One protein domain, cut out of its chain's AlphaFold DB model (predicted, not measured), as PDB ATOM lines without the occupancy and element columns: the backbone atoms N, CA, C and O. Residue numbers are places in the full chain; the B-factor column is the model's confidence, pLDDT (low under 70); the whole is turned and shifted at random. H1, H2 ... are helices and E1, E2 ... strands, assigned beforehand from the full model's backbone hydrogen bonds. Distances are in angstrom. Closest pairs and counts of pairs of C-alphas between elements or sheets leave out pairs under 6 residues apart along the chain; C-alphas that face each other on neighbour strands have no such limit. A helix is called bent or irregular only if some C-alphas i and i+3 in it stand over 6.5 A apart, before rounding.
ATOM      1  N   GLU A 119      35.021  -9.819   2.032       83.31
ATOM      2  CA  GLU A 119      34.038 -10.866   1.740       83.31
ATOM      3  C   GLU A 119      34.430 -12.163   2.450       83.31
ATOM      4  O   GLU A 119      35.544 -12.657   2.281       83.31
ATOM      5  N   GLU A 120      33.499 -12.725   3.211       86.38
ATOM      6  CA  GLU A 120      33.640 -14.013   3.885       86.38
ATOM      7  C   GLU A 120      32.603 -14.998   3.333       86.38
ATOM      8  O   GLU A 120      31.470 -14.614   3.039       86.38
ATOM      9  N   GLU A 121      32.974 -16.271   3.190       85.19
ATOM     10  CA  GLU A 121      32.035 -17.353   2.881       85.19
ATOM     11  C   GLU A 121      31.806 -18.211   4.127       85.19
ATOM     12  O   GLU A 121      32.758 -18.609   4.798       85.19
ATOM     13  N   ASP A 122      30.542 -18.498   4.437       81.81
ATOM     14  CA  ASP A 122      30.187 -19.423   5.514       81.81
ATOM     15  C   ASP A 122      30.350 -20.902   5.107       81.81
ATOM     16  O   ASP A 122      30.613 -21.225   3.948       81.81
ATOM     17  N   GLU A 123      30.184 -21.824   6.064       77.94
ATOM     18  CA  GLU A 123      30.349 -23.273   5.842       77.94
ATOM     19  C   GLU A 123      29.398 -23.849   4.774       77.94
ATOM     20  O   GLU A 123      29.717 -24.848   4.128       77.94
ATOM     21  N   ASP A 124      28.253 -23.200   4.540       77.00
ATOM     22  CA  ASP A 124      27.280 -23.581   3.510       77.00
ATOM     23  C   ASP A 124      27.528 -22.841   2.170       77.00
ATOM     24  O   ASP A 124      26.780 -23.004   1.194       77.00
ATOM     25  N   GLY A 125      28.586 -22.025   2.104       80.25
ATOM     26  CA  GLY A 125      29.023 -21.261   0.942       80.25
ATOM     27  C   GLY A 125      28.165 -20.035   0.630       80.25
ATOM     28  O   GLY A 125      28.016 -19.704  -0.552       80.25
ATOM     29  N   TRP A 126      27.546 -19.392   1.623       85.19
ATOM     30  CA  TRP A 126      26.912 -18.074   1.468       85.19
ATOM     31  C   TRP A 126      27.880 -16.949   1.791       85.19
ATOM     32  O   TRP A 126      28.699 -17.065   2.699       85.19
ATOM     33  N   LEU A 127      27.745 -15.852   1.053       87.62
ATOM     34  CA  LEU A 127      28.617 -14.695   1.181       87.62
ATOM     35  C   LEU A 127      28.149 -13.743   2.288       87.62
ATOM     36  O   LEU A 127      26.955 -13.482   2.465       87.62
ATOM     37  N   ARG A 128      29.113 -13.163   2.993       89.69
ATOM     38  CA  ARG A 128      28.948 -12.048   3.921       89.69
ATOM     39  C   ARG A 128      29.919 -10.950   3.521       89.69
ATOM     40  O   ARG A 128      31.104 -11.205   3.355       89.69
ATOM     41  N   ALA A 129      29.409  -9.738   3.355       89.81
ATOM     42  CA  ALA A 129      30.218  -8.557   3.101       89.81
ATOM     43  C   ALA A 129      30.333  -7.744   4.389       89.81
ATOM     44  O   ALA A 129      29.327  -7.539   5.077       89.81
ATOM     45  N   LEU A 130      31.543  -7.291   4.700       88.31
ATOM     46  CA  LEU A 130      31.862  -6.561   5.916       88.31
ATOM     47  C   LEU A 130      32.708  -5.327   5.586       88.31
ATOM     48  O   LEU A 130      33.675  -5.398   4.826       88.31
ATOM     49  N   LEU A 131      32.317  -4.190   6.154       85.75
ATOM     50  CA  LEU A 131      33.027  -2.922   6.065       85.75
ATOM     51  C   LEU A 131      33.242  -2.397   7.488       85.75
ATOM     52  O   LEU A 131      32.305  -1.905   8.117       85.75
ATOM     53  N   SER A 132      34.470  -2.534   7.985       83.75
ATOM     54  CA  SER A 132      34.883  -2.083   9.319       83.75
ATOM     55  C   SER A 132      35.563  -0.727   9.260       83.75
ATOM     56  O   SER A 132      36.364  -0.461   8.361       83.75
ATOM     57  N   TYR A 133      35.296   0.111  10.255       79.06
ATOM     58  CA  TYR A 133      35.984   1.384  10.432       79.06
ATOM     59  C   TYR A 133      36.037   1.790  11.903       79.06
ATOM     60  O   TYR A 133      35.289   1.295  12.748       79.06
ATOM     61  N   CYS A 134      36.945   2.712  12.211       79.31
ATOM     62  CA  CYS A 134      36.943   3.396  13.494       79.31
ATOM     63  C   CYS A 134      35.810   4.420  13.517       79.31
ATOM     64  O   CYS A 134      35.582   5.114  12.526       79.31
ATOM     65  N   VAL A 135      35.120   4.535  14.650       80.38
ATOM     66  CA  VAL A 135      34.062   5.529  14.846       80.38
ATOM     67  C   VAL A 135      34.569   6.913  14.411       80.38
ATOM     68  O   VAL A 135      35.584   7.374  14.935       80.38
ATOM     69  N   PRO A 136      33.882   7.590  13.472       76.00
ATOM     70  CA  PRO A 136      34.347   8.838  12.875       76.00
ATOM     71  C   PRO A 136      34.024  10.034  13.784       76.00
ATOM     72  O   PRO A 136      33.324  10.965  13.387       76.00
ATOM     73  N   ILE A 137      34.493   9.984  15.032       78.50
ATOM     74  CA  ILE A 137      34.458  11.103  15.972       78.50
ATOM     75  C   ILE A 137      35.905  11.431  16.356       78.50
ATOM     76  O   ILE A 137      36.586  10.558  16.899       78.50
ATOM     77  N   PRO A 138      36.388  12.661  16.103       74.56
ATOM     78  CA  PRO A 138      37.715  13.060  16.548       74.56
ATOM     79  C   PRO A 138      37.763  13.072  18.079       74.56
ATOM     80  O   PRO A 138      36.895  13.654  18.736       74.56
ATOM     81  N   SER A 139      38.778  12.420  18.649       72.19
ATOM     82  CA  SER A 139      39.060  12.558  20.078       72.19
ATOM     83  C   SER A 139      39.616  13.964  20.342       72.19
ATOM     84  O   SER A 139      40.478  14.405  19.578       72.19
ATOM     85  N   PRO A 140      39.136  14.681  21.375       75.38
ATOM     86  CA  PRO A 140      39.705  15.969  21.766       75.38
ATOM     87  C   PRO A 140      41.193  15.856  22.116       75.38
ATOM     88  O   PRO A 140      41.653  14.793  22.539       75.38
ATOM     89  N   GLN A 141      41.934  16.960  21.980       72.38
ATOM     90  CA  GLN A 141      43.269  17.059  22.572       72.38
ATOM     91  C   GLN A 141      43.137  16.899  24.091       72.38
ATOM     92  O   GLN A 141      42.343  17.596  24.723       72.38
ATOM     93  N   SER A 142      43.876  15.941  24.646       69.81
ATOM     94  CA  SER A 142      43.778  15.531  26.045       69.81
ATOM     95  C   SER A 142      45.109  15.725  26.748       69.81
ATOM     96  O   SER A 142      46.169  15.588  26.138       69.81
ATOM     97  N   ARG A 143      45.045  16.035  28.043       59.00
ATOM     98  CA  ARG A 143      46.225  16.151  28.918       59.00
ATOM     99  C   ARG A 143      46.609  14.833  29.572       59.00
ATOM    100  O   ARG A 143      47.687  14.730  30.154       59.00
ATOM    101  N   LEU A 144      45.702  13.864  29.528       67.75
ATOM    102  CA  LEU A 144      45.976  12.504  29.948       67.75
ATOM    103  C   LEU A 144      46.990  11.881  28.993       67.75
ATOM    104  O   LEU A 144      47.092  12.275  27.827       67.75
ATOM    105  N   ASP A 145      47.724  10.881  29.471       77.81
ATOM    106  CA  ASP A 145      48.548  10.102  28.559       77.81
ATOM    107  C   ASP A 145      47.675   9.443  27.472       77.81
ATOM    108  O   ASP A 145      46.456   9.293  27.607       77.81
ATOM    109  N   ALA A 146      48.290   9.039  26.360       74.75
ATOM    110  CA  ALA A 146      47.545   8.503  25.223       74.75
ATOM    111  C   ALA A 146      46.680   7.273  25.579       74.75
ATOM    112  O   ALA A 146      45.647   7.041  24.943       74.75
ATOM    113  N   ALA A 147      47.070   6.482  26.585       79.56
ATOM    114  CA  ALA A 147      46.325   5.300  27.005       79.56
ATOM    115  C   ALA A 147      45.107   5.675  27.865       79.56
ATOM    116  O   ALA A 147      44.014   5.132  27.665       79.56
ATOM    117  N   GLU A 148      45.271   6.622  28.780       78.19
ATOM    118  CA  GLU A 148      44.222   7.174  29.629       78.19
ATOM    119  C   GLU A 148      43.214   7.993  28.820       78.19
ATOM    120  O   GLU A 148      42.008   7.773  28.952       78.19
ATOM    121  N   ALA A 149      43.684   8.843  27.905       78.50
ATOM    122  CA  ALA A 149      42.842   9.569  26.960       78.50
ATOM    123  C   ALA A 149      42.000   8.597  26.118       78.50
ATOM    124  O   ALA A 149      40.782   8.746  26.013       78.50
ATOM    125  N   ALA A 150      42.605   7.519  25.600       82.75
ATOM    126  CA  ALA A 150      41.871   6.479  24.882       82.75
ATOM    127  C   ALA A 150      40.845   5.753  25.775       82.75
ATOM    128  O   ALA A 150      39.757   5.391  25.314       82.75
ATOM    129  N   ALA A 151      41.151   5.533  27.056       84.38
ATOM    130  CA  ALA A 151      40.215   4.945  28.010       84.38
ATOM    131  C   ALA A 151      39.034   5.881  28.320       84.38
ATOM    132  O   ALA A 151      37.892   5.414  28.403       84.38
ATOM    133  N   VAL A 152      39.285   7.186  28.446       86.00
ATOM    134  CA  VAL A 152      38.259   8.218  28.635       86.00
ATOM    135  C   VAL A 152      37.374   8.329  27.399       86.00
ATOM    136  O   VAL A 152      36.154   8.232  27.531       86.00
ATOM    137  N   SER A 153      37.958   8.369  26.199       87.00
ATOM    138  CA  SER A 153      37.222   8.295  24.932       87.00
ATOM    139  C   SER A 153      36.280   7.088  24.892       87.00
ATOM    140  O   SER A 153      35.112   7.216  24.517       87.00
ATOM    141  N   LYS A 154      36.732   5.903  25.336       88.00
ATOM    142  CA  LYS A 154      35.898   4.680  25.360       88.00
ATOM    143  C   LYS A 154      34.746   4.797  26.343       88.00
ATOM    144  O   LYS A 154      33.638   4.355  26.046       88.00
ATOM    145  N   LYS A 155      34.981   5.397  27.508       88.00
ATOM    146  CA  LYS A 155      33.927   5.664  28.492       88.00
ATOM    147  C   LYS A 155      32.909   6.686  27.968       88.00
ATOM    148  O   LYS A 155      31.717   6.433  28.109       88.00
ATOM    149  N   ALA A 156      33.356   7.753  27.305       87.75
ATOM    150  CA  ALA A 156      32.489   8.777  26.718       87.75
ATOM    151  C   ALA A 156      31.594   8.210  25.602       87.75
ATOM    152  O   ALA A 156      30.393   8.486  25.539       87.75
ATOM    153  N   LEU A 157      32.145   7.340  24.750       88.38
ATOM    154  CA  LEU A 157      31.354   6.651  23.730       88.38
ATOM    155  C   LEU A 157      30.314   5.710  24.364       88.38
ATOM    156  O   LEU A 157      29.154   5.706  23.954       88.38
ATOM    157  N   ARG A 158      30.694   4.969  25.417       88.19
ATOM    158  CA  ARG A 158      29.766   4.099  26.165       88.19
ATOM    159  C   ARG A 158      28.642   4.872  26.839       88.19
ATOM    160  O   ARG A 158      27.527   4.366  26.868       88.19
ATOM    161  N   SER A 159      28.896   6.065  27.382       87.25
ATOM    162  CA  SER A 159      27.828   6.866  27.993       87.25
ATOM    163  C   SER A 159      26.797   7.322  26.961       87.25
ATOM    164  O   SER A 159      25.603   7.300  27.241       87.25
ATOM    165  N   LEU A 160      27.232   7.660  25.743       83.06
ATOM    166  CA  LEU A 160      26.311   8.018  24.660       83.06
ATOM    167  C   LEU A 160      25.488   6.832  24.152       83.06
ATOM    168  O   LEU A 160      24.321   7.002  23.785       83.06
ATOM    169  N   ASP A 161      26.092   5.647  24.112       83.69
ATOM    170  CA  ASP A 161      25.400   4.421  23.725       83.69
ATOM    171  C   ASP A 161      24.420   3.946  24.813       83.69
ATOM    172  O   ASP A 161      23.286   3.581  24.507       83.69
ATOM    173  N   ALA A 162      24.794   4.060  26.094       78.88
ATOM    174  CA  ALA A 162      23.937   3.734  27.237       78.88
ATOM    175  C   ALA A 162      22.664   4.600  27.301       78.88
ATOM    176  O   ALA A 162      21.601   4.108  27.678       78.88
ATOM    177  N   ASP A 163      22.747   5.856  26.857       75.38
ATOM    178  CA  ASP A 163      21.599   6.755  26.680       75.38
ATOM    179  C   ASP A 163      20.686   6.360  25.493       75.38
ATOM    180  O   ASP A 163      19.709   7.053  25.192       75.38
ATOM    181  N   ALA A 164      21.009   5.277  24.777       77.00
ATOM    182  CA  ALA A 164      20.343   4.783  23.570       77.00
ATOM    183  C   ALA A 164      20.261   5.806  22.419       77.00
ATOM    184  O   ALA A 164      19.485   5.630  21.474       77.00
ATOM    185  N   ARG A 165      21.065   6.879  22.462       79.19
ATOM    186  CA  ARG A 165      21.072   7.936  21.438       79.19
ATOM    187  C   ARG A 165      21.641   7.417  20.125       79.19
ATOM    188  O   ARG A 165      21.006   7.563  19.083       79.19
ATOM    189  N   ILE A 166      22.816   6.793  20.198       85.19
ATOM    190  CA  ILE A 166      23.503   6.239  19.028       85.19
ATOM    191  C   ILE A 166      22.777   4.978  18.557       85.19
ATOM    192  O   ILE A 166      22.426   4.898  17.384       85.19
ATOM    193  N   ALA A 167      22.449   4.052  19.465       85.81
ATOM    194  CA  ALA A 167      21.726   2.822  19.138       85.81
ATOM    195  C   ALA A 167      20.423   3.066  18.348       85.81
ATOM    196  O   ALA A 167      20.180   2.403  17.341       85.81
ATOM    197  N   LYS A 168      19.616   4.063  18.741       88.38
ATOM    198  CA  LYS A 168      18.374   4.417  18.034       88.38
ATOM    199  C   LYS A 168      18.625   4.968  16.629       88.38
ATOM    200  O   LYS A 168      17.887   4.646  15.697       88.38
ATOM    201  N   ASP A 169      19.644   5.808  16.469       88.81
ATOM    202  CA  ASP A 169      20.017   6.348  15.161       88.81
ATOM    203  C   ASP A 169      20.585   5.239  14.248       88.81
ATOM    204  O   ASP A 169      20.244   5.196  13.065       88.81
ATOM    205  N   LEU A 170      21.368   4.295  14.795       88.19
ATOM    206  CA  LEU A 170      21.855   3.110  14.075       88.19
ATOM    207  C   LEU A 170      20.705   2.201  13.625       88.19
ATOM    208  O   LEU A 170      20.695   1.750  12.481       88.19
ATOM    209  N   GLU A 171      19.704   1.971  14.476       87.50
ATOM    210  CA  GLU A 171      18.494   1.229  14.100       87.50
ATOM    211  C   GLU A 171      17.742   1.933  12.957       87.50
ATOM    212  O   GLU A 171      17.276   1.287  12.017       87.50
ATOM    213  N   GLY A 172      17.703   3.269  12.973       86.69
ATOM    214  CA  GLY A 172      17.168   4.074  11.874       86.69
ATOM    215  C   GLY A 172      17.882   3.833  10.537       86.69
ATOM    216  O   GLY A 172      17.221   3.777   9.498       86.69
ATOM    217  N   VAL A 173      19.205   3.627  10.546       87.25
ATOM    218  CA  VAL A 173      19.969   3.259   9.338       87.25
ATOM    219  C   VAL A 173      19.567   1.873   8.838       87.25
ATOM    220  O   VAL A 173      19.319   1.714   7.643       87.25
ATOM    221  N   GLN A 174      19.430   0.892   9.733       87.06
ATOM    222  CA  GLN A 174      19.013  -0.473   9.371       87.06
ATOM    223  C   GLN A 174      17.585  -0.505   8.794       87.06
ATOM    224  O   GLN A 174      17.298  -1.250   7.857       87.06
ATOM    225  N   GLN A 175      16.690   0.347   9.306       84.81
ATOM    226  CA  GLN A 175      15.332   0.508   8.774       84.81
ATOM    227  C   GLN A 175      15.318   1.208   7.406       84.81
ATOM    228  O   GLN A 175      14.503   0.867   6.547       84.81
ATOM    229  N   ALA A 176      16.207   2.183   7.195       83.38
ATOM    230  CA  ALA A 176      16.318   2.914   5.935       83.38
ATOM    231  C   ALA A 176      17.008   2.102   4.825       83.38
ATOM    232  O   ALA A 176      16.708   2.310   3.649       83.38
ATOM    233  N   ILE A 177      17.923   1.196   5.184       85.31
ATOM    234  CA  ILE A 177      18.707   0.378   4.251       85.31
ATOM    235  C   ILE A 177      18.530  -1.105   4.614       85.31
ATOM    236  O   ILE A 177      19.326  -1.669   5.368       85.31
ATOM    237  N   PRO A 178      17.491  -1.768   4.070       80.81
ATOM    238  CA  PRO A 178      17.162  -3.141   4.433       80.81
ATOM    239  C   PRO A 178      18.308  -4.121   4.161       80.81
ATOM    240  O   PRO A 178      18.867  -4.154   3.058       80.81
ATOM    241  N   GLY A 179      18.596  -4.964   5.152       81.94
ATOM    242  CA  GLY A 179      19.629  -6.003   5.102       81.94
ATOM    243  C   GLY A 179      21.002  -5.558   5.611       81.94
ATOM    244  O   GLY A 179      21.851  -6.413   5.832       81.94
ATOM    245  N   VAL A 180      21.228  -4.258   5.830       88.25
ATOM    246  CA  VAL A 180      22.458  -3.786   6.478       88.25
ATOM    247  C   VAL A 180      22.317  -3.921   7.989       88.25
ATOM    248  O   VAL A 180      21.348  -3.441   8.575       88.25
ATOM    249  N   VAL A 181      23.312  -4.534   8.620       88.56
ATOM    250  CA  VAL A 181      23.459  -4.617  10.074       88.56
ATOM    251  C   VAL A 181      24.579  -3.673  10.494       88.56
ATOM    252  O   VAL A 181      25.663  -3.711   9.917       88.56
ATOM    253  N   CYS A 182      24.316  -2.826  11.490       88.62
ATOM    254  CA  CYS A 182      25.312  -1.926  12.079       88.62
ATOM    255  C   CYS A 182      25.679  -2.440  13.474       88.62
ATOM    256  O   CYS A 182      24.785  -2.574  14.313       88.62
ATOM    257  N   LEU A 183      26.959  -2.708  13.730       86.50
ATOM    258  CA  LEU A 183      27.459  -3.200  15.015       86.50
ATOM    259  C   LEU A 183      28.499  -2.228  15.571       86.50
ATOM    260  O   LEU A 183      29.596  -2.117  15.033       86.50
ATOM    261  N   LEU A 184      28.149  -1.523  16.647       85.69
ATOM    262  CA  LEU A 184      29.057  -0.615  17.343       85.69
ATOM    263  C   LEU A 184      29.752  -1.347  18.496       85.69
ATOM    264  O   LEU A 184      29.090  -1.812  19.422       85.69
ATOM    265  N   ASP A 185      31.082  -1.385  18.476       83.56
ATOM    266  CA  ASP A 185      31.902  -1.848  19.590       83.56
ATOM    267  C   ASP A 185      32.568  -0.661  20.298       83.56
ATOM    268  O   ASP A 185      33.649  -0.175  19.947       83.56
ATOM    269  N   CYS A 186      31.933  -0.227  21.386       81.19
ATOM    270  CA  CYS A 186      32.446   0.855  22.218       81.19
ATOM    271  C   CYS A 186      33.764   0.506  22.946       81.19
ATOM    272  O   CYS A 186      34.376   1.381  23.560       81.19
ATOM    273  N   SER A 187      34.200  -0.760  22.971       75.81
ATOM    274  CA  SER A 187      35.458  -1.168  23.613       75.81
ATOM    275  C   SER A 187      36.683  -0.974  22.714       75.81
ATOM    276  O   SER A 187      37.768  -0.645  23.212       75.81
ATOM    277  N   THR A 188      36.496  -1.114  21.404       77.75
ATOM    278  CA  THR A 188      37.542  -0.982  20.382       77.75
ATOM    279  C   THR A 188      37.428   0.299  19.567       77.75
ATOM    280  O   THR A 188      38.311   0.555  18.756       77.75
ATOM    281  N   PHE A 189      36.387   1.119  19.785       81.62
ATOM    282  CA  PHE A 189      36.013   2.196  18.854       81.62
ATOM    283  C   PHE A 189      35.686   1.669  17.450       81.62
ATOM    284  O   PHE A 189      35.705   2.425  16.480       81.62
ATOM    285  N   GLY A 190      35.400   0.371  17.335       82.88
ATOM    286  CA  GLY A 190      35.070  -0.284  16.084       82.88
ATOM    287  C   GLY A 190      33.606  -0.090  15.730       82.88
ATOM    288  O   GLY A 190      32.728  -0.095  16.596       82.88
ATOM    289  N   LEU A 191      33.342   0.068  14.443       86.19
ATOM    290  CA  LEU A 191      32.007   0.032  13.882       86.19
ATOM    291  C   LEU A 191      32.031  -0.828  12.623       86.19
ATOM    292  O   LEU A 191      32.751  -0.530  11.670       86.19
ATOM    293  N   ASP A 192      31.222  -1.882  12.640       87.44
ATOM    294  CA  ASP A 192      31.109  -2.821  11.534       87.44
ATOM    295  C   ASP A 192      29.767  -2.652  10.835       87.44
ATOM    296  O   ASP A 192      28.695  -2.694  11.451       87.44
ATOM    297  N   LEU A 193      29.832  -2.509   9.517       89.44
ATOM    298  CA  LEU A 193      28.691  -2.646   8.633       89.44
ATOM    299  C   LEU A 193      28.742  -4.011   7.967       89.44
ATOM    300  O   LEU A 193      29.716  -4.338   7.292       89.44
ATOM    301  N   ALA A 194      27.685  -4.798   8.131       89.44
ATOM    302  CA  ALA A 194      27.596  -6.129   7.553       89.44
ATOM    303  C   ALA A 194      26.357  -6.282   6.671       89.44
ATOM    304  O   ALA A 194      25.296  -5.724   6.951       89.44
ATOM    305  N   LEU A 195      26.494  -7.087   5.622       91.12
ATOM    306  CA  LEU A 195      25.409  -7.509   4.744       91.12
ATOM    307  C   LEU A 195      25.545  -9.015   4.506       91.12
ATOM    308  O   LEU A 195      26.609  -9.467   4.080       91.12
ATOM    309  N   ASN A 196      24.489  -9.793   4.756       88.38
ATOM    310  CA  ASN A 196      24.513 -11.238   4.515       88.38
ATOM    311  C   ASN A 196      23.732 -11.595   3.253       88.38
ATOM    312  O   ASN A 196      22.609 -11.139   3.033       88.38
ATOM    313  N   GLU A 197      24.291 -12.488   2.439       86.94
ATOM    314  CA  GLU A 197      23.636 -12.975   1.226       86.94
ATOM    315  C   GLU A 197      22.311 -13.703   1.535       86.94
ATOM    316  O   GLU A 197      21.346 -13.619   0.768       86.94
ATOM    317  N   ARG A 198      22.237 -14.394   2.681       83.25
ATOM    318  CA  ARG A 198      21.045 -15.140   3.116       83.25
ATOM    319  C   ARG A 198      19.832 -14.233   3.342       83.25
ATOM    320  O   ARG A 198      18.715 -14.633   3.008       83.25
ATOM    321  N   ASP A 199      20.046 -13.005   3.811       84.19
ATOM    322  CA  ASP A 199      18.975 -12.069   4.181       84.19
ATOM    323  C   ASP A 199      18.135 -11.654   2.959       84.19
ATOM    324  O   ASP A 199      16.946 -11.337   3.062       84.19
ATOM    325  N   PHE A 200      18.704 -11.755   1.752       82.50
ATOM    326  CA  PHE A 200      17.987 -11.506   0.501       82.50
ATOM    327  C   PHE A 200      16.890 -12.540   0.200       82.50
ATOM    328  O   PHE A 200      15.977 -12.243  -0.573       82.50
ATOM    329  N   LEU A 201      16.926 -13.735   0.801       75.44
ATOM    330  CA  LEU A 201      15.842 -14.721   0.686       75.44
ATOM    331  C   LEU A 201      14.599 -14.314   1.486       75.44
ATOM    332  O   LEU A 201      13.479 -14.663   1.107       75.44
ATOM    333  N   GLU A 202      14.807 -13.601   2.589       69.19
ATOM    334  CA  GLU A 202      13.764 -13.212   3.542       69.19
ATOM    335  C   GLU A 202      13.252 -11.791   3.285       69.19
ATOM    336  O   GLU A 202      12.097 -11.482   3.591       69.19
ATOM    337  N   SER A 203      14.074 -10.960   2.634       65.19
ATOM    338  CA  SER A 203      13.729  -9.621   2.157       65.19
ATOM    339  C   SER A 203      12.555  -9.671   1.172       65.19
ATOM    340  O   SER A 203      12.689  -9.812  -0.051       65.19
ATOM    341  N   ARG A 204      11.338  -9.532   1.706       56.75
ATOM    342  CA  ARG A 204      10.177  -9.146   0.903       56.75
ATOM    343  C   ARG A 204      10.434  -7.724   0.434       56.75
ATOM    344  O   ARG A 204      10.731  -6.865   1.253       56.75
ATOM    345  N   SER A 205      10.283  -7.466  -0.868       51.84
ATOM    346  CA  SER A 205      10.347  -6.104  -1.399       51.84
ATOM    347  C   SER A 205       9.304  -5.244  -0.685       51.84
ATOM    348  O   SER A 205       8.124  -5.270  -1.049       51.84
ATOM    349  N   GLU A 217      20.647   5.574  -8.536       78.31
ATOM    350  CA  GLU A 217      21.397   4.596  -7.736       78.31
ATOM    351  C   GLU A 217      20.453   3.591  -7.053       78.31
ATOM    352  O   GLU A 217      20.644   2.388  -7.182       78.31
ATOM    353  N   GLU A 218      19.350   4.047  -6.444       80.31
ATOM    354  CA  GLU A 218      18.347   3.157  -5.824       80.31
ATOM    355  C   GLU A 218      17.647   2.244  -6.843       80.31
ATOM    356  O   GLU A 218      17.302   1.099  -6.549       80.31
ATOM    357  N   LYS A 219      17.419   2.726  -8.071       84.94
ATOM    358  CA  LYS A 219      16.857   1.896  -9.151       84.94
ATOM    359  C   LYS A 219      17.832   0.813  -9.600       84.94
ATOM    360  O   LYS A 219      17.394  -0.287  -9.943       84.94
ATOM    361  N   GLU A 220      19.119   1.134  -9.648       86.25
ATOM    362  CA  GLU A 220      20.179   0.183  -9.965       86.25
ATOM    363  C   GLU A 220      20.331  -0.857  -8.853       86.25
ATOM    364  O   GLU A 220      20.268  -2.053  -9.141       86.25
ATOM    365  N   GLU A 221      20.364  -0.416  -7.596       85.06
ATOM    366  CA  GLU A 221      20.363  -1.261  -6.399       85.06
ATOM    367  C   GLU A 221      19.186  -2.249  -6.417       85.06
ATOM    368  O   GLU A 221      19.388  -3.462  -6.381       85.06
ATOM    369  N   LEU A 222      17.949  -1.767  -6.599       84.31
ATOM    370  CA  LEU A 222      16.750  -2.614  -6.684       84.31
ATOM    371  C   LEU A 222      16.811  -3.620  -7.844       84.31
ATOM    372  O   LEU A 222      16.289  -4.737  -7.745       84.31
ATOM    373  N   ARG A 223      17.424  -3.234  -8.971       87.81
ATOM    374  CA  ARG A 223      17.595  -4.111 -10.136       87.81
ATOM    375  C   ARG A 223      18.610  -5.214  -9.850       87.81
ATOM    376  O   ARG A 223      18.363  -6.355 -10.251       87.81
ATOM    377  N   LEU A 224      19.731  -4.885  -9.214       88.50
ATOM    378  CA  LEU A 224      20.769  -5.842  -8.833       88.50
ATOM    379  C   LEU A 224      20.268  -6.773  -7.727       88.50
ATOM    380  O   LEU A 224      20.374  -7.988  -7.871       88.50
ATOM    381  N   GLU A 225      19.588  -6.234  -6.717       87.25
ATOM    382  CA  GLU A 225      18.993  -7.014  -5.636       87.25
ATOM    383  C   GLU A 225      17.979  -8.033  -6.171       87.25
ATOM    384  O   GLU A 225      18.008  -9.203  -5.792       87.25
ATOM    385  N   LYS A 226      17.116  -7.642  -7.118       88.94
ATOM    386  CA  LYS A 226      16.171  -8.581  -7.742       88.94
ATOM    387  C   LYS A 226      16.890  -9.750  -8.430       88.94
ATOM    388  O   LYS A 226      16.447 -10.890  -8.301       88.94
ATOM    389  N   LYS A 227      17.986  -9.479  -9.150       88.69
ATOM    390  CA  LYS A 227      18.802 -10.528  -9.785       88.69
ATOM    391  C   LYS A 227      19.466 -11.420  -8.739       88.69
ATOM    392  O   LYS A 227      19.458 -12.637  -8.899       88.69
ATOM    393  N   LEU A 228      20.004 -10.825  -7.675       88.44
ATOM    394  CA  LEU A 228      20.650 -11.547  -6.588       88.44
ATOM    395  C   LEU A 228      19.657 -12.487  -5.894       88.44
ATOM    396  O   LEU A 228      19.962 -13.660  -5.736       88.44
ATOM    397  N   ARG A 229      18.419 -12.052  -5.619       87.31
ATOM    398  CA  ARG A 229      17.368 -12.922  -5.050       87.31
ATOM    399  C   ARG A 229      17.060 -14.145  -5.915       87.31
ATOM    400  O   ARG A 229      16.904 -15.247  -5.390       87.31
ATOM    401  N   GLU A 230      16.977 -13.971  -7.237       88.75
ATOM    402  CA  GLU A 230      16.783 -15.095  -8.167       88.75
ATOM    403  C   GLU A 230      17.955 -16.090  -8.098       88.75
ATOM    404  O   GLU A 230      17.740 -17.305  -8.128       88.75
ATOM    405  N   ILE A 231      19.185 -15.587  -7.961       88.00
ATOM    406  CA  ILE A 231      20.401 -16.398  -7.831       88.00
ATOM    407  C   ILE A 231      20.469 -17.093  -6.463       88.00
ATOM    408  O   ILE A 231      20.729 -18.295  -6.422       88.00
ATOM    409  N   CYS A 232      20.145 -16.411  -5.363       86.62
ATOM    410  CA  CYS A 232      20.073 -17.001  -4.023       86.62
ATOM    411  C   CYS A 232      19.042 -18.140  -3.970       86.62
ATOM    412  O   CYS A 232      19.295 -19.195  -3.387       86.62
ATOM    413  N   ALA A 233      17.891 -17.988  -4.637       87.19
ATOM    414  CA  ALA A 233      16.885 -19.046  -4.730       87.19
ATOM    415  C   ALA A 233      17.379 -20.273  -5.527       87.19
ATOM    416  O   ALA A 233      17.022 -21.409  -5.204       87.19
ATOM    417  N   LEU A 234      18.207 -20.068  -6.559       89.12
ATOM    418  CA  LEU A 234      18.881 -21.152  -7.287       89.12
ATOM    419  C   LEU A 234      19.947 -21.830  -6.419       89.12
ATOM    420  O   LEU A 234      20.000 -23.057  -6.375       89.12
ATOM    421  N   LYS A 235      20.743 -21.048  -5.683       85.31
ATOM    422  CA  LYS A 235      21.763 -21.562  -4.765       85.31
ATOM    423  C   LYS A 235      21.149 -22.423  -3.666       85.31
ATOM    424  O   LYS A 235      21.635 -23.521  -3.420       85.31
ATOM    425  N   ARG A 236      20.031 -21.997  -3.070       87.25
ATOM    426  CA  ARG A 236      19.302 -22.796  -2.072       87.25
ATOM    427  C   ARG A 236      18.902 -24.171  -2.618       87.25
ATOM    428  O   ARG A 236      19.062 -25.165  -1.920       87.25
ATOM    429  N   ARG A 237      18.419 -24.244  -3.862       87.25
ATOM    430  CA  ARG A 237      18.084 -25.519  -4.524       87.25
ATOM    431  C   ARG A 237      19.317 -26.388  -4.775       87.25
ATOM    432  O   ARG A 237      19.272 -27.587  -4.522       87.25
ATOM    433  N   GLN A 238      20.432 -25.771  -5.170       86.62
ATOM    434  CA  GLN A 238      21.716 -26.459  -5.319       86.62
ATOM    435  C   GLN A 238      22.200 -27.078  -3.998       86.62
ATOM    436  O   GLN A 238      22.634 -28.226  -3.992       86.62
ATOM    437  N   VAL A 239      22.096 -26.349  -2.880       83.88
ATOM    438  CA  VAL A 239      22.488 -26.833  -1.541       83.88
ATOM    439  C   VAL A 239      21.608 -28.003  -1.083       83.88
ATOM    440  O   VAL A 239      22.098 -28.935  -0.458       83.88
ATOM    441  N   VAL A 240      20.323 -28.013  -1.459       87.00
ATOM    442  CA  VAL A 240      19.387 -29.126  -1.188       87.00
ATOM    443  C   VAL A 240      19.650 -30.358  -2.086       87.00
ATOM    444  O   VAL A 240      19.040 -31.407  -1.893       87.00
ATOM    445  N   GLY A 241      20.593 -30.275  -3.033       83.31
ATOM    446  CA  GLY A 241      21.005 -31.385  -3.900       83.31
ATOM    447  C   GLY A 241      20.291 -31.446  -5.255       83.31
ATOM    448  O   GLY A 241      20.391 -32.456  -5.953       83.31
ATOM    449  N   GLU A 242      19.571 -30.392  -5.653       89.19
ATOM    450  CA  GLU A 242      18.934 -30.301  -6.972       89.19
ATOM    451  C   GLU A 242      19.984 -30.039  -8.067       89.19
ATOM    452  O   GLU A 242      20.835 -29.152  -7.945       89.19
ATOM    453  N   VAL A 243      19.922 -30.802  -9.163       87.19
ATOM    454  CA  VAL A 243      20.814 -30.611 -10.316       87.19
ATOM    455  C   VAL A 243      20.315 -29.422 -11.136       87.19
ATOM    456  O   VAL A 243      19.241 -29.477 -11.727       87.19
ATOM    457  N   LEU A 244      21.105 -28.348 -11.171       87.31
ATOM    458  CA  LEU A 244      20.803 -27.142 -11.944       87.31
ATOM    459  C   LEU A 244      21.168 -27.307 -13.428       87.31
ATOM    460  O   LEU A 244      22.196 -27.897 -13.769       87.31
ATOM    461  N   ASP A 245      20.377 -26.698 -14.312       91.62
ATOM    462  CA  ASP A 245      20.693 -26.621 -15.743       91.62
ATOM    463  C   ASP A 245      21.959 -25.783 -15.996       91.62
ATOM    464  O   ASP A 245      22.287 -24.881 -15.223       91.62
ATOM    465  N   LYS A 246      22.639 -25.982 -17.138       88.00
ATOM    466  CA  LYS A 246      23.879 -25.246 -17.490       88.00
ATOM    467  C   LYS A 246      23.752 -23.722 -17.343       88.00
ATOM    468  O   LYS A 246      24.638 -23.083 -16.786       88.00
ATOM    469  N   LEU A 247      22.633 -23.150 -17.794       88.00
ATOM    470  CA  LEU A 247      22.351 -21.710 -17.688       88.00
ATOM    471  C   LEU A 247      22.113 -21.254 -16.239       88.00
ATOM    472  O   LEU A 247      22.431 -20.123 -15.884       88.00
ATOM    473  N   GLN A 248      21.527 -22.111 -15.402       86.75
ATOM    474  CA  GLN A 248      21.298 -21.823 -13.986       86.75
ATOM    475  C   GLN A 248      22.608 -21.908 -13.195       86.75
ATOM    476  O   GLN A 248      22.868 -21.040 -12.364       86.75
ATOM    477  N   ALA A 249      23.459 -22.889 -13.502       84.62
ATOM    478  CA  ALA A 249      24.788 -23.023 -12.916       84.62
ATOM    479  C   ALA A 249      25.692 -21.820 -13.253       84.62
ATOM    480  O   ALA A 249      26.358 -21.292 -12.368       84.62
ATOM    481  N   GLU A 250      25.660 -21.322 -14.496       88.38
ATOM    482  CA  GLU A 250      26.414 -20.122 -14.894       88.38
ATOM    483  C   GLU A 250      25.932 -18.856 -14.161       88.38
ATOM    484  O   GLU A 250      26.740 -18.019 -13.762       88.38
ATOM    485  N   LYS A 251      24.620 -18.722 -13.916       88.69
ATOM    486  CA  LYS A 251      24.078 -17.623 -13.096       88.69
ATOM    487  C   LYS A 251      24.579 -17.681 -11.653       88.69
ATOM    488  O   LYS A 251      24.931 -16.646 -11.102       88.69
ATOM    489  N   VAL A 252      24.626 -18.876 -11.061       86.94
ATOM    490  CA  VAL A 252      25.164 -19.078  -9.706       86.94
ATOM    491  C   VAL A 252      26.673 -18.811  -9.659       86.94
ATOM    492  O   VAL A 252      27.159 -18.308  -8.652       86.94
ATOM    493  N   ALA A 253      27.412 -19.041 -10.747       86.94
ATOM    494  CA  ALA A 253      28.839 -18.712 -10.812       86.94
ATOM    495  C   ALA A 253      29.120 -17.194 -10.734       86.94
ATOM    496  O   ALA A 253      30.130 -16.796 -10.168       86.94
ATOM    497  N   LYS A 254      28.212 -16.339 -11.233       88.44
ATOM    498  CA  LYS A 254      28.333 -14.860 -11.187       88.44
ATOM    499  C   LYS A 254      27.804 -14.220  -9.896       88.44
ATOM    500  O   LYS A 254      27.713 -13.000  -9.787       88.44
ATOM    501  N   ARG A 255      27.414 -15.040  -8.924       89.44
ATOM    502  CA  ARG A 255      26.821 -14.617  -7.651       89.44
ATOM    503  C   ARG A 255      27.731 -13.691  -6.847       89.44
ATOM    504  O   ARG A 255      27.247 -12.681  -6.359       89.44
ATOM    505  N   GLY A 256      29.024 -14.014  -6.759       85.56
ATOM    506  CA  GLY A 256      29.995 -13.216  -6.004       85.56
ATOM    507  C   GLY A 256      30.140 -11.794  -6.541       85.56
ATOM    508  O   GLY A 256      30.041 -10.842  -5.780       85.56
ATOM    509  N   GLU A 257      30.262 -11.640  -7.863       87.88
ATOM    510  CA  GLU A 257      30.352 -10.325  -8.514       87.88
ATOM    511  C   GLU A 257      29.102  -9.472  -8.249       87.88
ATOM    512  O   GLU A 257      29.208  -8.312  -7.858       87.88
ATOM    513  N   LEU A 258      27.910 -10.062  -8.394       88.88
ATOM    514  CA  LEU A 258      26.649  -9.363  -8.135       88.88
ATOM    515  C   LEU A 258      26.455  -9.021  -6.655       88.88
ATOM    516  O   LEU A 258      25.919  -7.960  -6.343       88.88
ATOM    517  N   PHE A 259      26.863  -9.909  -5.746       90.00
ATOM    518  CA  PHE A 259      26.806  -9.652  -4.310       90.00
ATOM    519  C   PHE A 259      27.727  -8.492  -3.925       90.00
ATOM    520  O   PHE A 259      27.282  -7.590  -3.221       90.00
ATOM    521  N   ARG A 260      28.952  -8.460  -4.462       89.25
ATOM    522  CA  ARG A 260      29.911  -7.369  -4.261       89.25
ATOM    523  C   ARG A 260      29.361  -6.019  -4.700       89.25
ATOM    524  O   ARG A 260      29.436  -5.059  -3.945       89.25
ATOM    525  N   GLU A 261      28.775  -5.940  -5.896       89.06
ATOM    526  CA  GLU A 261      28.181  -4.693  -6.403       89.06
ATOM    527  C   GLU A 261      27.038  -4.193  -5.506       89.06
ATOM    528  O   GLU A 261      26.952  -3.003  -5.205       89.06
ATOM    529  N   VAL A 262      26.169  -5.099  -5.038       89.19
ATOM    530  CA  VAL A 262      25.081  -4.746  -4.109       89.19
ATOM    531  C   VAL A 262      25.632  -4.327  -2.745       89.19
ATOM    532  O   VAL A 262      25.133  -3.363  -2.158       89.19
ATOM    533  N   ALA A 263      26.650  -5.027  -2.243       89.19
ATOM    534  CA  ALA A 263      27.302  -4.721  -0.978       89.19
ATOM    535  C   ALA A 263      27.962  -3.340  -1.007       89.19
ATOM    536  O   ALA A 263      27.706  -2.542  -0.109       89.19
ATOM    537  N   GLU A 264      28.715  -3.017  -2.057       88.81
ATOM    538  CA  GLU A 264      29.348  -1.706  -2.219       88.81
ATOM    539  C   GLU A 264      28.298  -0.584  -2.187       88.81
ATOM    540  O   GLU A 264      28.427   0.369  -1.422       88.81
ATOM    541  N   LEU A 265      27.198  -0.718  -2.939       88.19
ATOM    542  CA  LEU A 265      26.139   0.297  -2.963       88.19
ATOM    543  C   LEU A 265      25.464   0.478  -1.594       88.19
ATOM    544  O   LEU A 265      25.308   1.610  -1.127       88.19
ATOM    545  N   LYS A 266      25.076  -0.620  -0.932       89.56
ATOM    546  CA  LYS A 266      24.365  -0.560   0.357       89.56
ATOM    547  C   LYS A 266      25.260  -0.095   1.501       89.56
ATOM    548  O   LYS A 266      24.848   0.764   2.281       89.56
ATOM    549  N   LEU A 267      26.477  -0.625   1.597       89.19
ATOM    550  CA  LEU A 267      27.395  -0.316   2.693       89.19
ATOM    551  C   LEU A 267      27.943   1.112   2.570       89.19
ATOM    552  O   LEU A 267      27.953   1.827   3.567       89.19
ATOM    553  N   ARG A 268      28.259   1.601   1.359       87.25
ATOM    554  CA  ARG A 268      28.654   3.012   1.146       87.25
ATOM    555  C   ARG A 268      27.515   3.994   1.411       87.25
ATOM    556  O   ARG A 268      27.739   5.119   1.862       87.25
ATOM    557  N   ARG A 269      26.266   3.602   1.141       86.56
ATOM    558  CA  ARG A 269      25.097   4.406   1.519       86.56
ATOM    559  C   ARG A 269      24.943   4.474   3.040       86.56
ATOM    560  O   ARG A 269      24.707   5.561   3.562       86.56
ATOM    561  N   ALA A 270      25.106   3.347   3.733       88.25
ATOM    562  CA  ALA A 270      25.067   3.293   5.192       88.25
ATOM    563  C   ALA A 270      26.197   4.128   5.818       88.25
ATOM    564  O   ALA A 270      25.928   4.941   6.698       88.25
ATOM    565  N   GLU A 271      27.419   4.034   5.288       87.06
ATOM    566  CA  GLU A 271      28.580   4.845   5.685       87.06
ATOM    567  C   GLU A 271      28.266   6.354   5.646       87.06
ATOM    568  O   GLU A 271      28.506   7.074   6.619       87.06
ATOM    569  N   LYS A 272      27.626   6.842   4.572       86.56
ATOM    570  CA  LYS A 272      27.214   8.255   4.457       86.56
ATOM    571  C   LYS A 272      26.205   8.686   5.522       86.56
ATOM    572  O   LYS A 272      26.255   9.834   5.962       86.56
ATOM    573  N   GLU A 273      25.263   7.823   5.903       87.06
ATOM    574  CA  GLU A 273      24.319   8.132   6.987       87.06
ATOM    575  C   GLU A 273      25.021   8.129   8.349       87.06
ATOM    576  O   GLU A 273      24.763   8.999   9.182       87.06
ATOM    577  N   LEU A 274      25.975   7.222   8.553       87.25
ATOM    578  CA  LEU A 274      26.722   7.095   9.804       87.25
ATOM    579  C   LEU A 274      27.604   8.309  10.063       87.25
ATOM    580  O   LEU A 274      27.571   8.853  11.166       87.25
ATOM    581  N   LEU A 275      28.283   8.825   9.037       84.38
ATOM    582  CA  LEU A 275      29.019  10.088   9.134       84.38
ATOM    583  C   LEU A 275      28.124  11.245   9.609       84.38
ATOM    584  O   LEU A 275      28.551  12.080  10.406       84.38
ATOM    585  N   ARG A 276      26.854  11.296   9.179       85.25
ATOM    586  CA  ARG A 276      25.907  12.329   9.642       85.25
ATOM    587  C   ARG A 276      25.471  12.114  11.085       85.25
ATOM    588  O   ARG A 276      25.304  13.096  11.808       85.25
ATOM    589  N   ILE A 277      25.273  10.863  11.494       86.62
ATOM    590  CA  ILE A 277      24.906  10.504  12.868       86.62
ATOM    591  C   ILE A 277      26.032  10.900  13.824       86.62
ATOM    592  O   ILE A 277      25.795  11.652  14.767       86.62
ATOM    593  N   PHE A 278      27.269  10.492  13.550       86.00
ATOM    594  CA  PHE A 278      28.403  10.812  14.417       86.00
ATOM    595  C   PHE A 278      28.744  12.302  14.425       86.00
ATOM    596  O   PHE A 278      29.012  12.852  15.490       86.00
ATOM    597  N   LYS A 279      28.585  13.006  13.295       84.50
ATOM    598  CA  LYS A 279      28.681  14.473  13.274       84.50
ATOM    599  C   LYS A 279      27.651  15.143  14.194       84.50
ATOM    600  O   LYS A 279      27.975  16.125  14.853       84.50
ATOM    601  N   ARG A 280      26.421  14.617  14.270       86.44
ATOM    602  CA  ARG A 280      25.371  15.125  15.173       86.44
ATOM    603  C   ARG A 280      25.715  14.889  16.647       86.44
ATOM    604  O   ARG A 280      25.429  15.750  17.472       86.44
ATOM    605  N   HIS A 281      26.322  13.747  16.966       86.12
ATOM    606  CA  HIS A 281      26.690  13.376  18.338       86.12
ATOM    607  C   HIS A 281      28.067  13.888  18.775       86.12
ATOM    608  O   HIS A 281      28.391  13.777  19.952       86.12
ATOM    609  N   SER A 282      28.844  14.504  17.876       83.12
ATOM    610  CA  SER A 282      30.199  15.000  18.157       83.12
ATOM    611  C   SER A 282      30.258  15.901  19.389       83.12
ATOM    612  O   SER A 282      31.103  15.692  20.249       83.12
ATOM    613  N   LYS A 283      29.339  16.866  19.521       78.62
ATOM    614  CA  LYS A 283      29.321  17.768  20.683       78.62
ATOM    615  C   LYS A 283      29.033  17.017  21.986       78.62
ATOM    616  O   LYS A 283      29.750  17.180  22.957       78.62
ATOM    617  N   ALA A 284      28.029  16.142  21.983       82.62
ATOM    618  CA  ALA A 284      27.679  15.359  23.167       82.62
ATOM    619  C   ALA A 284      28.804  14.390  23.576       82.62
ATOM    620  O   ALA A 284      28.986  14.126  24.762       82.62
ATOM    621  N   PHE A 285      29.560  13.872  22.603       86.06
ATOM    622  CA  PHE A 285      30.759  13.075  22.858       86.06
ATOM    623  C   PHE A 285      31.845  13.907  23.525       86.06
ATOM    624  O   PHE A 285      32.401  13.467  24.524       86.06
ATOM    625  N   GLN A 286      32.119  15.101  22.999       80.81
ATOM    626  CA  GLN A 286      33.109  16.007  23.568       80.81
ATOM    627  C   GLN A 286      32.729  16.433  24.994       80.81
ATOM    628  O   GLN A 286      33.550  16.313  25.896       80.81
ATOM    629  N   ASP A 287      31.467  16.809  25.226       77.81
ATOM    630  CA  ASP A 287      30.958  17.165  26.557       77.81
ATOM    631  C   ASP A 287      31.164  16.011  27.562       77.81
ATOM    632  O   ASP A 287      31.648  16.218  28.675       77.81
ATOM    633  N   ALA A 288      30.846  14.773  27.161       81.62
ATOM    634  CA  ALA A 288      31.058  13.587  27.992       81.62
ATOM    635  C   ALA A 288      32.548  13.259  28.193       81.62
ATOM    636  O   ALA A 288      32.942  12.821  29.273       81.62
ATOM    637  N   PHE A 289      33.371  13.461  27.161       85.00
ATOM    638  CA  PHE A 289      34.816  13.278  27.218       85.00
ATOM    639  C   PHE A 289      35.442  14.220  28.243       85.00
ATOM    640  O   PHE A 289      36.130  13.747  29.143       85.00
ATOM    641  N   TRP A 290      35.159  15.522  28.159       78.19
ATOM    642  CA  TRP A 290      35.734  16.513  29.068       78.19
ATOM    643  C   TRP A 290      35.275  16.317  30.508       78.19
ATOM    644  O   TRP A 290      36.083  16.456  31.415       78.19
ATOM    645  N   GLU A 291      34.022  15.923  30.741       75.81
ATOM    646  CA  GLU A 291      33.544  15.591  32.089       75.81
ATOM    647  C   GLU A 291      34.318  14.403  32.692       75.81
ATOM    648  O   GLU A 291      34.698  14.418  33.863       75.81
ATOM    649  N   LEU A 292      34.594  13.370  31.894       80.19
ATOM    650  CA  LEU A 292      35.335  12.190  32.344       80.19
ATOM    651  C   LEU A 292      36.839  12.448  32.484       80.19
ATOM    652  O   LEU A 292      37.451  11.932  33.417       80.19
ATOM    653  N   GLU A 293      37.433  13.229  31.583       80.44
ATOM    654  CA  GLU A 293      38.819  13.691  31.689       80.44
ATOM    655  C   GLU A 293      38.992  14.546  32.944       80.44
ATOM    656  O   GLU A 293      39.924  14.352  33.720       80.44
ATOM    657  N   TRP A 294      38.040  15.438  33.200       68.94
ATOM    658  CA  TRP A 294      37.998  16.248  34.404       68.94
ATOM    659  C   TRP A 294      37.914  15.399  35.671       68.94
ATOM    660  O   TRP A 294      38.654  15.627  36.625       68.94
ATOM    661  N   GLN A 295      37.052  14.383  35.688       74.31
ATOM    662  CA  GLN A 295      36.997  13.436  36.798       74.31
ATOM    663  C   GLN A 295      38.316  12.668  36.952       74.31
ATOM    664  O   GLN A 295      38.793  12.516  38.072       74.31
ATOM    665  N   ALA A 296      38.933  12.215  35.861       74.00
ATOM    666  CA  ALA A 296      40.204  11.493  35.914       74.00
ATOM    667  C   ALA A 296      41.349  12.358  36.465       74.00
ATOM    668  O   ALA A 296      42.152  11.871  37.255       74.00
ATOM    669  N   LEU A 297      41.396  13.638  36.092       64.12
ATOM    670  CA  LEU A 297      42.433  14.567  36.535       64.12
ATOM    671  C   LEU A 297      42.204  15.112  37.954       64.12
ATOM    672  O   LEU A 297      43.170  15.493  38.612       64.12
ATOM    673  N   TYR A 298      40.949  15.189  38.420       59.12
ATOM    674  CA  TYR A 298      40.600  16.015  39.588       59.12
ATOM    675  C   TYR A 298      39.644  15.382  40.612       59.12
ATOM    676  O   TYR A 298      39.334  16.033  41.611       59.12
TER     677      TYR A 298
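What this domain is: This is residues 119 to 205 and 217 to 298 of the 679 residues of the protein "Hypothetical protein" of Polarella glacialis (UniProt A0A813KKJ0). A long bent helix, H6, runs through most of a rod-shaped model; its arm H6a lies slantwise over one face of a strongly twisted four-stranded sheet, with H2 on the same face, in two layers. At one end of the rod H4 packs on H6a, with H5 and short H3 on H4; at the other end H1 packs on the second arm, H6b. The printed part has 169 residues with six named helices and four named strands, in the order E1 E2 H1 H2 E3 E4 H3 H4 H5 H6; the sheet runs E1, E2, E4, E3, all antiparallel, and the class is mixed, helices and strands. The whole is loose, with a radius of gyration of the C-alphas of 20.5 A and spans of 72 by 31 by 21 A.

How they stand to each other: Begin at E1, residues 119 to 121, a hairpin with E2, residues 127 to 134; N 120 and O 128 are within hydrogen-bond range at 2.8 A. Beside E2 find E4, residues 190 to 196, antiparallel at 163 degrees, with N 131 and O 193 2.8 A apart. E4 forms a hairpin with edge strand E3, residues 180 to 185, with N 183 and O 192 2.9 A apart. H6, residues 255 to 298, was assigned as one helix by its hydrogen bonds but is bent: C-alphas 280 and 283 are 7.3 A apart, and arms H6a, residues 255 to 280, and H6b, residues 283 to 298, stand at a steep tilt of 65 degrees. H6a is on the sheet at a height of 8.4 A, over E2 and E4. H2, residues 165 to 176, touches H6a, whose residues 270 to 277 alone take part; the closest C-alphas, of Val 173 and Ala 270, are 6.6 A apart. H1, residues 146 to 162, only grazes the sheet but touches H6b, closest at the C-alphas of Ala 156 and Phe 289, 5.1 A. H4, residues 217 to 239, touches H6a, closest at the C-alphas of Glu 221 and Val 262, 6.3 A, with residues 255 to 266 of H6a alone. H4 also touches H5, residues 246 to 253, with its residues 231 to 235 alone, and H3, residues 199 to 202, with its residues 225 to 233 alone; the closest C-alphas are those of Ile 231 and Val 252, 5.8 A, and of Phe 200 and Arg 229, 5.8 A. Every O i to N i+4 pair is within hydrogen-bond range in H1, H2, H4, H5 and H6b, and 21 of 22 in H6a; H3 is too short for one.

Where its parts are: Find C-alpha 119, where E1 begins, at (34.038, -10.866, 1.740). E2 is 23.4 A from first to last C-alpha, H1 24.2 A, H4 32.1 A and H6a 37.5 A. H6b ends at C-alpha 298, (40.600, 16.015, 39.588).

The domain as a whole: The C-alphas farthest apart, of Asp 245 and Tyr 298, are 72.6 A apart. Residues 206 to 216 are not printed, and C-alphas 205 and 217 are 16.6 A apart across the cut. The link from E2 to H1, 11 residues, is long. Mean pLDDT of the printed part is 83.3; it is under 70 at residues 142 to 144, 202 to 205, 294 and 297 to 298.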